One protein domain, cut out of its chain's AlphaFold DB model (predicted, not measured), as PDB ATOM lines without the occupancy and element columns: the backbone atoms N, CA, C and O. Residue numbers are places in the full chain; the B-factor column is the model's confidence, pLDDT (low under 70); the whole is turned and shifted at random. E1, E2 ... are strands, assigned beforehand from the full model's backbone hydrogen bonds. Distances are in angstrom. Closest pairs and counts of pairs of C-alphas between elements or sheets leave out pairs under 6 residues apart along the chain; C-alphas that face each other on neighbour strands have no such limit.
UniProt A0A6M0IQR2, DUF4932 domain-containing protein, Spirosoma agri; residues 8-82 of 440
ATOM      1  N   PHE A   8     -10.920  18.906  10.549       91.25
ATOM      2  CA  PHE A   8     -10.281  19.174  11.826       91.25
ATOM      3  C   PHE A   8     -10.316  17.901  12.666       91.25
ATOM      4  O   PHE A   8     -10.884  16.886  12.262       91.25
ATOM      5  N   ALA A   9      -9.681  17.907  13.828       93.81
ATOM      6  CA  ALA A   9      -9.789  16.796  14.760       93.81
ATOM      7  C   ALA A   9     -10.004  17.288  16.176       93.81
ATOM      8  O   ALA A   9      -9.581  18.383  16.533       93.81
ATOM      9  N   VAL A  10     -10.625  16.452  16.998       94.25
ATOM     10  CA  VAL A  10     -10.827  16.741  18.416       94.25
ATOM     11  C   VAL A  10     -10.167  15.645  19.233       94.25
ATOM     12  O   VAL A  10     -10.445  14.460  19.050       94.25
ATOM     13  N   LEU A  11      -9.272  16.034  20.133       93.44
ATOM     14  CA  LEU A  11      -8.676  15.154  21.130       93.44
ATOM     15  C   LEU A  11      -9.255  15.504  22.501       93.44
ATOM     16  O   LEU A  11      -8.929  16.547  23.062       93.44
ATOM     17  N   SER A  12     -10.110  14.643  23.041       91.56
ATOM     18  CA  SER A  12     -10.629  14.786  24.402       91.56
ATOM     19  C   SER A  12      -9.640  14.243  25.434       91.56
ATOM     20  O   SER A  12      -8.856  13.338  25.149       91.56
ATOM     21  N   SER A  13      -9.710  14.750  26.663       87.88
ATOM     22  CA  SER A  13      -8.872  14.334  27.796       87.88
ATOM     23  C   SER A  13      -8.967  12.846  28.159       87.88
ATOM     24  O   SER A  13      -8.082  12.325  28.829       87.88
ATOM     25  N   GLY A  14     -10.022  12.153  27.715       79.38
ATOM     26  CA  GLY A  14     -10.203  10.709  27.900       79.38
ATOM     27  C   GLY A  14      -9.761   9.847  26.712       79.38
ATOM     28  O   GLY A  14      -9.881   8.627  26.784       79.38
ATOM     29  N   SER A  15      -9.287  10.450  25.618       84.19
ATOM     30  CA  SER A  15      -8.880   9.735  24.407       84.19
ATOM     31  C   SER A  15      -7.370   9.795  24.208       84.19
ATOM     32  O   SER A  15      -6.733  10.825  24.408       84.19
ATOM     33  N   THR A  16      -6.790   8.695  23.731       86.38
ATOM     34  CA  THR A  16      -5.383   8.645  23.305       86.38
ATOM     35  C   THR A  16      -5.203   8.996  21.827       86.38
ATOM     36  O   THR A  16      -4.075   9.026  21.337       86.38
ATOM     37  N   ARG A  17      -6.297   9.195  21.075       89.56
ATOM     38  CA  ARG A  17      -6.270   9.485  19.634       89.56
ATOM     39  C   ARG A  17      -7.244  10.609  19.273       89.56
ATOM     40  O   ARG A  17      -8.383  10.587  19.743       89.56
ATOM     41  N   PRO A  18      -6.837  11.565  18.420       91.38
ATOM     42  CA  PRO A  18      -7.757  12.550  17.871       91.38
ATOM     43  C   PRO A  18      -8.849  11.889  17.032       91.38
ATOM     44  O   PRO A  18      -8.570  10.961  16.270       91.38
ATOM     45  N   PHE A  19     -10.070  12.399  17.142       92.19
ATOM     46  CA  PHE A  19     -11.189  12.014  16.296       92.19
ATOM     47  C   PHE A  19     -11.292  12.992  15.115       92.19
ATOM     48  O   PHE A  19     -11.536  14.177  15.358       92.19
ATOM     49  N   PRO A  20     -11.053  12.554  13.863       92.88
ATOM     50  CA  PRO A  20     -11.195  13.412  12.694       92.88
ATOM     51  C   PRO A  20     -12.668  13.745  12.443       92.88
ATOM     52  O   PRO A  20     -13.540  12.887  12.553       92.88
ATOM     53  N   LEU A  21     -12.920  14.989  12.062       92.25
ATOM     54  CA  LEU A  21     -14.224  15.526  11.708       92.25
ATOM     55  C   LEU A  21     -14.108  16.310  10.405       92.25
ATOM     56  O   LEU A  21     -13.091  16.953  10.147       92.25
ATOM     57  N   THR A  22     -15.173  16.281   9.614       90.44
ATOM     58  CA  THR A  22     -15.313  17.082   8.396       90.44
ATOM     59  C   THR A  22     -16.427  18.088   8.627       90.44
ATOM     60  O   THR A  22     -17.510  17.695   9.056       90.44
ATOM     61  N   ALA A  23     -16.173  19.364   8.343       87.44
ATOM     62  CA  ALA A  23     -17.208  20.392   8.340       87.44
ATOM     63  C   ALA A  23     -17.592  20.754   6.904       87.44
ATOM     64  O   ALA A  23     -16.732  20.867   6.028       87.44
ATOM     65  N   LEU A  24     -18.886  20.970   6.680       89.06
ATOM     66  CA  LEU A  24     -19.413  21.521   5.435       89.06
ATOM     67  C   LEU A  24     -19.866  22.968   5.650       89.06
ATOM     68  O   LEU A  24     -20.151  23.398   6.765       89.06
ATOM     69  N   VAL A  25     -19.923  23.743   4.571       88.19
ATOM     70  CA  VAL A  25     -20.383  25.137   4.630       88.19
ATOM     71  C   VAL A  25     -21.823  25.189   5.127       88.19
ATOM     72  O   VAL A  25     -22.674  24.452   4.638       88.19
ATOM     73  N   GLY A  26     -22.087  26.079   6.082       86.56
ATOM     74  CA  GLY A  26     -23.398  26.227   6.713       86.56
ATOM     75  C   GLY A  26     -23.725  25.150   7.751       86.56
ATOM     76  O   GLY A  26     -24.797  25.207   8.347       86.56
ATOM     77  N   ASP A  27     -22.822  24.198   7.990       88.75
ATOM     78  CA  ASP A  27     -23.032  23.113   8.944       88.75
ATOM     79  C   ASP A  27     -22.731  23.538  10.392       88.75
ATOM     80  O   ASP A  27     -21.918  24.434  10.658       88.75
ATOM     81  N   THR A  28     -23.377  22.851  11.337       91.19
ATOM     82  CA  THR A  28     -23.007  22.844  12.753       91.19
ATOM     83  C   THR A  28     -22.585  21.438  13.140       91.19
ATOM     84  O   THR A  28     -23.416  20.577  13.424       91.19
ATOM     85  N   VAL A  29     -21.273  21.217  13.199       90.81
ATOM     86  CA  VAL A  29     -20.723  19.964  13.711       90.81
ATOM     87  C   VAL A  29     -20.871  19.973  15.228       90.81
ATOM     88  O   VAL A  29     -20.424  20.909  15.889       90.81
ATOM     89  N   ASP A  30     -21.487  18.939  15.786       92.38
ATOM     90  CA  ASP A  30     -21.767  18.847  17.216       92.38
ATOM     91  C   ASP A  30     -21.152  17.581  17.814       92.38
ATOM     92  O   ASP A  30     -21.647  16.471  17.613       92.38
ATOM     93  N   LEU A  31     -20.054  17.745  18.555       90.25
ATOM     94  CA  LEU A  31     -19.352  16.637  19.200       90.25
ATOM     95  C   LEU A  31     -18.810  17.068  20.558       90.25
ATOM     96  O   LEU A  31     -18.256  18.157  20.705       90.25
ATOM     97  N   GLY A  32     -18.908  16.175  21.536       87.38
ATOM     98  CA  GLY A  32     -18.475  16.426  22.898       87.38
ATOM     99  C   GLY A  32     -18.280  15.157  23.713       87.38
ATOM    100  O   GLY A  32     -18.336  14.045  23.183       87.38
ATOM    101  N   ASN A  33     -18.059  15.333  25.007       86.25
ATOM    102  CA  ASN A  33     -17.966  14.269  26.002       86.25
ATOM    103  C   ASN A  33     -18.665  14.687  27.298       86.25
ATOM    104  O   ASN A  33     -19.062  15.834  27.453       86.25
ATOM    105  N   ASP A  34     -18.795  13.767  28.245       88.12
ATOM    106  CA  ASP A  34     -19.270  14.115  29.581       88.12
ATOM    107  C   ASP A  34     -18.239  14.983  30.312       88.12
ATOM    108  O   ASP A  34     -17.025  14.746  30.224       88.12
ATOM    109  N   GLY A  35     -18.726  15.996  31.025       87.88
ATOM    110  CA  GLY A  35     -17.921  16.869  31.863       87.88
ATOM    111  C   GLY A  35     -17.411  16.149  33.112       87.88
ATOM    112  O   GLY A  35     -18.118  15.374  33.749       87.88
ATOM    113  N   TYR A  36     -16.158  16.403  33.481       85.88
ATOM    114  CA  TYR A  36     -15.582  16.003  34.768       85.88
ATOM    115  C   TYR A  36     -14.412  16.933  35.136       85.88
ATOM    116  O   TYR A  36     -13.727  17.405  34.235       85.88
ATOM    117  N   PRO A  37     -14.125  17.207  36.421       85.75
ATOM    118  CA  PRO A  37     -12.941  17.902  36.890       85.75
ATOM    119  C   PRO A  37     -11.663  17.532  36.145       85.75
ATOM    120  O   PRO A  37     -11.249  16.374  36.114       85.75
ATOM    121  N   GLY A  38     -11.058  18.545  35.526       88.12
ATOM    122  CA  GLY A  38      -9.858  18.411  34.702       88.12
ATOM    123  C   GLY A  38     -10.110  18.018  33.241       88.12
ATOM    124  O   GLY A  38      -9.144  17.937  32.481       88.12
ATOM    125  N   ALA A  39     -11.362  17.797  32.826       90.81
ATOM    126  CA  ALA A  39     -11.692  17.510  31.437       90.81
ATOM    127  C   ALA A  39     -11.284  18.667  30.519       90.81
ATOM    128  O   ALA A  39     -11.364  19.848  30.864       90.81
ATOM    129  N   TYR A  40     -10.838  18.308  29.323       94.44
ATOM    130  CA  TYR A  40     -10.494  19.262  28.282       94.44
ATOM    131  C   TYR A  40     -10.709  18.642  26.903       94.44
ATOM    132  O   TYR A  40     -10.770  17.420  26.747       94.44
ATOM    133  N   ALA A  41     -10.766  19.496  25.891       95.75
ATOM    134  CA  ALA A  41     -10.702  19.109  24.494       95.75
ATOM    135  C   ALA A  41      -9.641  19.952  23.786       95.75
ATOM    136  O   ALA A  41      -9.503  21.145  24.048       95.75
ATOM    137  N   ILE A  42      -8.880  19.328  22.898       95.31
ATOM    138  CA  ILE A  42      -7.930  20.003  22.021       95.31
ATOM    139  C   ILE A  42      -8.488  19.911  20.611       95.31
ATOM    140  O   ILE A  42      -8.578  18.821  20.044       95.31
ATOM    141  N   LEU A  43      -8.868  21.058  20.060       94.44
ATOM    142  CA  LEU A  43      -9.180  21.197  18.651       94.44
ATOM    143  C   LEU A  43      -7.863  21.262  17.884       94.44
ATOM    144  O   LEU A  43      -7.026  22.114  18.161       94.44
ATOM    145  N   LEU A  44      -7.684  20.362  16.929       92.31
ATOM    146  CA  LEU A  44      -6.512  20.262  16.076       92.31
ATOM    147  C   LEU A  44      -6.920  20.655  14.663       92.31
ATOM    148  O   LEU A  44      -7.755  20.005  14.034       92.31
ATOM    149  N   THR A  45      -6.293  21.699  14.154       83.75
ATOM    150  CA  THR A  45      -6.293  22.015  12.728       83.75
ATOM    151  C   THR A  45      -5.013  21.443  12.122       83.75
ATOM    152  O   THR A  45      -4.052  21.156  12.835       83.75
ATOM    153  N   GLY A  46      -4.938  21.293  10.799       79.06
ATOM    154  CA  GLY A  46      -3.696  20.852  10.146       79.06
ATOM    155  C   GLY A  46      -2.474  21.762  10.389       79.06
ATOM    156  O   GLY A  46      -1.389  21.427   9.922       79.06
ATOM    157  N   ARG A  47      -2.639  22.908  11.073       80.81
ATOM    158  CA  ARG A  47      -1.610  23.938  11.290       80.81
ATOM    159  C   ARG A  47      -1.397  24.327  12.754       80.81
ATOM    160  O   ARG A  47      -0.309  24.776  13.083       80.81
ATOM    161  N   ASP A  48      -2.411  24.182  13.601       87.19
ATOM    162  CA  ASP A  48      -2.406  24.686  14.978       87.19
ATOM    163  C   ASP A  48      -3.374  23.895  15.870       87.19
ATOM    164  O   ASP A  48      -4.209  23.128  15.379       87.19
ATOM    165  N   SER A  49      -3.294  24.107  17.178       92.00
ATOM    166  CA  SER A  49      -4.165  23.497  18.170       92.00
ATOM    167  C   SER A  49      -4.682  24.510  19.184       92.00
ATOM    168  O   SER A  49      -3.916  25.324  19.691       92.00
ATOM    169  N   VAL A  50      -5.954  24.395  19.560       94.19
ATOM    170  CA  VAL A  50      -6.547  25.193  20.640       94.19
ATOM    171  C   VAL A  50      -7.091  24.258  21.707       94.19
ATOM    172  O   VAL A  50      -7.842  23.330  21.409       94.19
ATOM    173  N   ARG A  51      -6.708  24.500  22.963       95.75
ATOM    174  CA  ARG A  51      -7.202  23.746  24.115       95.75
ATOM    175  C   ARG A  51      -8.351  24.487  24.786       95.75
ATOM    176  O   ARG A  51      -8.215  25.644  25.168       95.75
ATOM    177  N   PHE A  52      -9.432  23.761  25.019       96.06
ATOM    178  CA  PHE A  52     -10.605  24.202  25.753       96.06
ATOM    179  C   PHE A  52     -10.728  23.375  27.027       96.06
ATOM    180  O   PHE A  52     -10.805  22.148  26.968       96.06
ATOM    181  N   ASN A  53     -10.722  24.038  28.181       96.12
ATOM    182  CA  ASN A  53     -10.905  23.375  29.469       96.12
ATOM    183  C   ASN A  53     -12.382  23.394  29.865       96.12
ATOM    184  O   ASN A  53     -13.081  24.382  29.633       96.12
ATOM    185  N   TYR A  54     -12.828  22.318  30.502       95.00
ATOM    186  CA  TYR A  54     -14.107  22.279  31.190       95.00
ATOM    187  C   TYR A  54     -13.960  22.879  32.588       95.00
ATOM    188  O   TYR A  54     -13.118  22.443  33.375       95.00
ATOM    189  N   THR A  55     -14.779  23.879  32.892       93.88
ATOM    190  CA  THR A  55     -14.758  24.603  34.168       93.88
ATOM    191  C   THR A  55     -16.128  24.680  34.831       93.88
ATOM    192  O   THR A  55     -16.207  25.138  35.964       93.88
ATOM    193  N   ASN A  56     -17.195  24.225  34.163       91.69
ATOM    194  CA  ASN A  56     -18.569  24.354  34.653       91.69
ATOM    195  C   ASN A  56     -19.085  23.118  35.409       91.69
ATOM    196  O   ASN A  56     -20.274  22.836  35.380       91.69
ATOM    197  N   SER A  57     -18.212  22.340  36.056       87.88
ATOM    198  CA  SER A  57     -18.637  21.125  36.769       87.88
ATOM    199  C   SER A  57     -19.632  21.422  37.894       87.88
ATOM    200  O   SER A  57     -19.365  22.332  38.680       87.88
ATOM    201  N   PRO A  58     -20.739  20.660  38.015       90.19
ATOM    202  CA  PRO A  58     -21.137  19.464  37.245       90.19
ATOM    203  C   PRO A  58     -22.066  19.727  36.039       90.19
ATOM    204  O   PRO A  58     -22.595  18.781  35.461       90.19
ATOM    205  N   PHE A  59     -22.287  20.987  35.676       91.38
ATOM    206  CA  PHE A  59     -23.210  21.434  34.633       91.38
ATOM    207  C   PHE A  59     -22.625  21.316  33.227       91.38
ATOM    208  O   PHE A  59     -21.427  21.092  33.037       91.38
ATOM    209  N   ASP A  60     -23.464  21.474  32.216       92.00
ATOM    210  CA  ASP A  60     -23.012  21.476  30.835       92.00
ATOM    211  C   ASP A  60     -22.156  22.714  30.507       92.00
ATOM    212  O   ASP A  60     -22.213  23.764  31.146       92.00
ATOM    213  N   GLN A  61     -21.291  22.588  29.507       93.62
ATOM    214  CA  GLN A  61     -20.525  23.706  28.968       93.62
ATOM    215  C   GLN A  61     -20.476  23.585  27.452       93.62
ATOM    216  O   GLN A  61     -19.934  22.620  26.905       93.62
ATOM    217  N   HIS A  62     -21.005  24.597  26.772       95.06
ATOM    218  CA  HIS A  62     -21.009  24.682  25.318       95.06
ATOM    219  C   HIS A  62     -20.042  25.760  24.840       95.06
ATOM    220  O   HIS A  62     -20.076  26.897  25.309       95.06
ATOM    221  N   ILE A  63     -19.183  25.400  23.889       95.38
ATOM    222  CA  ILE A  63     -18.254  26.325  23.242       95.38
ATOM    223  C   ILE A  63     -18.535  26.298  21.744       95.38
ATOM    224  O   ILE A  63     -18.479  25.243  21.112       95.38
ATOM    225  N   TYR A  64     -18.829  27.467  21.184       96.00
ATOM    226  CA  TYR A  64     -19.101  27.643  19.762       96.00
ATOM    227  C   TYR A  64     -17.854  28.187  19.078       96.00
ATOM    228  O   TYR A  64     -17.404  29.295  19.370       96.00
ATOM    229  N   ILE A  65     -17.283  27.386  18.186       93.75
ATOM    230  CA  ILE A  65     -16.019  27.676  17.517       93.75
ATOM    231  C   ILE A  65     -16.318  27.894  16.033       93.75
ATOM    232  O   ILE A  65     -16.680  26.937  15.343       93.75
ATOM    233  N   PRO A  66     -16.191  29.126  15.516       93.06
ATOM    234  CA  PRO A  66     -16.336  29.366  14.089       93.06
ATOM    235  C   PRO A  66     -15.157  28.739  13.337       93.06
ATOM    236  O   PRO A  66     -13.997  28.919  13.711       93.06
ATOM    237  N   LEU A  67     -15.459  28.004  12.270       89.00
ATOM    238  CA  LEU A  67     -14.481  27.398  11.374       89.00
ATOM    239  C   LEU A  67     -14.525  28.118  10.024       89.00
ATOM    240  O   LEU A  67     -15.555  28.127   9.348       89.00
ATOM    241  N   GLU A  68     -13.397  28.703   9.630       88.38
ATOM    242  CA  GLU A  68     -13.213  29.285   8.298       88.38
ATOM    243  C   GLU A  68     -12.702  28.191   7.350       88.38
ATOM    244  O   GLU A  68     -11.557  27.743   7.455       88.38
ATOM    245  N   LEU A  69     -13.566  27.733   6.443       83.94
ATOM    246  CA  LEU A  69     -13.244  26.749   5.412       83.94
ATOM    247  C   LEU A  69     -12.971  27.472   4.080       83.94
ATOM    248  O   LEU A  69     -13.490  28.565   3.854       83.94
ATOM    249  N   PRO A  70     -12.239  26.858   3.130       84.50
ATOM    250  CA  PRO A  70     -12.014  27.461   1.812       84.50
ATOM    251  C   PRO A  70     -13.300  27.791   1.042       84.50
ATOM    252  O   PRO A  70     -13.301  28.665   0.182       84.50
ATOM    253  N   THR A  71     -14.383  27.068   1.327       83.25
ATOM    254  CA  THR A  71     -15.673  27.168   0.638       83.25
ATOM    255  C   THR A  71     -16.701  28.018   1.391       83.25
ATOM    256  O   THR A  71     -17.774  28.277   0.850       83.25
ATOM    257  N   GLY A  72     -16.403  28.463   2.618       87.62
ATOM    258  CA  GLY A  72     -17.319  29.235   3.459       87.62
ATOM    259  C   GLY A  72     -17.129  28.962   4.952       87.62
ATOM    260  O   GLY A  72     -16.108  28.437   5.378       87.62
ATOM    261  N   ARG A  73     -18.128  29.313   5.765       91.31
ATOM    262  CA  ARG A  73     -18.076  29.157   7.228       91.31
ATOM    263  C   ARG A  73     -18.854  27.942   7.706       91.31
ATOM    264  O   ARG A  73     -19.907  27.626   7.154       91.31
ATOM    265  N   ALA A  74     -18.366  27.329   8.774       92.38
ATOM    266  CA  ALA A  74     -19.081  26.338   9.570       92.38
ATOM    267  C   ALA A  74     -18.948  26.674  11.062       92.38
ATOM    268  O   ALA A  74     -18.111  27.491  11.448       92.38
ATOM    269  N   THR A  75     -19.754  26.034  11.906       94.94
ATOM    270  CA  THR A  75     -19.611  26.129  13.365       94.94
ATOM    271  C   THR A  75     -19.303  24.756  13.935       94.94
ATOM    272  O   THR A  75     -19.969  23.779  13.608       94.94
ATOM    273  N   TYR A  76     -18.319  24.676  14.822       94.19
ATOM    274  CA  TYR A  76     -18.150  23.522  15.691       94.19
ATOM    275  C   TYR A  76     -18.696  23.851  17.081       94.19
ATOM    276  O   TYR A  76     -18.205  24.760  17.751       94.19
ATOM    277  N   ARG A  77     -19.723  23.114  17.511       95.88
ATOM    278  CA  ARG A  77     -20.220  23.130  18.886       95.88
ATOM    279  C   ARG A  77     -19.508  22.032  19.673       95.88
ATOM    280  O   ARG A  77     -19.834  20.852  19.551       95.88
ATOM    281  N   LEU A  78     -18.537  22.431  20.488       95.19
ATOM    282  CA  LEU A  78     -17.920  21.554  21.479       95.19
ATOM    283  C   LEU A  78     -18.814  21.494  22.719       95.19
ATOM    284  O   LEU A  78     -19.145  22.536  23.291       95.19
ATOM    285  N   ARG A  79     -19.168  20.278  23.148       94.12
ATOM    286  CA  ARG A  79     -19.974  20.044  24.354       94.12
ATOM    287  C   ARG A  79     -19.182  19.333  25.443       94.12
ATOM    288  O   ARG A  79     -18.579  18.294  25.184       94.12
ATOM    289  N   PHE A  80     -19.263  19.843  26.662       93.38
ATOM    290  CA  PHE A  80     -19.070  19.047  27.868       93.38
ATOM    291  C   PHE A  80     -20.454  18.837  28.482       93.38
ATOM    292  O   PHE A  80     -21.063  19.813  28.904       93.38
ATOM    293  N   ASN A  81     -20.990  17.615  28.473       89.81
ATOM    294  CA  ASN A  81     -22.329  17.355  29.009       89.81
ATOM    295  C   ASN A  81     -22.322  17.489  30.537       89.81
ATOM    296  O   ASN A  81     -21.364  17.057  31.184       89.81
ATOM    297  N   GLY A  82     -23.406  18.020  31.105       89.19
ATOM    298  CA  GLY A  82     -23.637  17.952  32.544       89.19
ATOM    299  C   GLY A  82     -23.772  16.500  33.005       89.19
ATOM    300  O   GLY A  82     -24.286  15.651  32.273       89.19
TER     301      GLY A  82
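Overview. This is residues 8 to 82 of the 440 residues of the protein "DUF4932 domain-containing protein" of Spirosoma agri (UniProt A0A6M0IQR2). Picture a small elongated sandwich of strands: a sheet of four, E2 - E1 - E4 - E5, face to face with a sheet of three, E3, E7 and E6, the strands of the two sheets running nearly along one another. The long hairpin of E6 and E7 runs along the length of the three-stranded sheet, and the chain passes between the two sheets three times. The printed part has 75 residues with seven named strands, E1 to E7 in order, and no named helix; its class is all strand. The four-stranded sheet is antiparallel and the other, in the order E3 - E7 - E6, is mixed. The whole is compact, with a radius of gyration of the C-alphas of 12.3 A and spans of 38 by 23 by 15 A.

Along the chain. Find C-alpha 8 at (-10.281, 19.174, 11.826); from there E1 runs through residues 8 to 12. E2 follows at residues 19 to 22, and E3 takes residues 28 to 34, 19.3 A from first to last C-alpha. Next come E4, residues 40 to 44, 12.9 A long, and E5, residues 49 to 53, 13.2 A long. Look for C-alpha 61 at (-20.525, 23.706, 28.968), where E6 begins; it runs to residue 69 over 24.8 A. E7, residues 72 to 81, is the longest strand at 28.6 A and ends with C-alpha 81 at (-22.329, 17.355, 29.009).

Arrangement. The two sheets form a sandwich, two sheets face to face, with best planes 10 degrees apart and the facing parts 9.4 A centre to centre. Start in the first sheet at E1 and E2, an antiparallel hairpin, where N 10 and O 19 are 2.9 A apart, within hydrogen-bond range. On the other side of E1 is E4, antiparallel at 159 degrees, with N 11 and O 42 at 2.9 A. E4 and the edge strand E5 form a hairpin, with N 43 and O 50 at 2.8 A. In the second sheet, look at inner strand E7: it is parallel to E3 at 18 degrees, with N 29 and O 75 at 2.9 A. E7 and E6 are a hairpin, antiparallel at 160 degrees, with N 65 and O 76 at 2.8 A. Between the sheets, E4 and E7 are near each other, while E1 and E6 are apart.

Size, cuts and confidence. The C-alphas farthest apart are those of Pro 58 and Thr 71, 37.8 A. The printed part has no cut and no long link; the link E5 to E6, 7 residues, is short. Both sheets are strongly twisted, the four-stranded one only just, with C-alphas up to 4.2 A off its best plane. The mean pLDDT of the printed part is 90.5, and no printed residue is under 70.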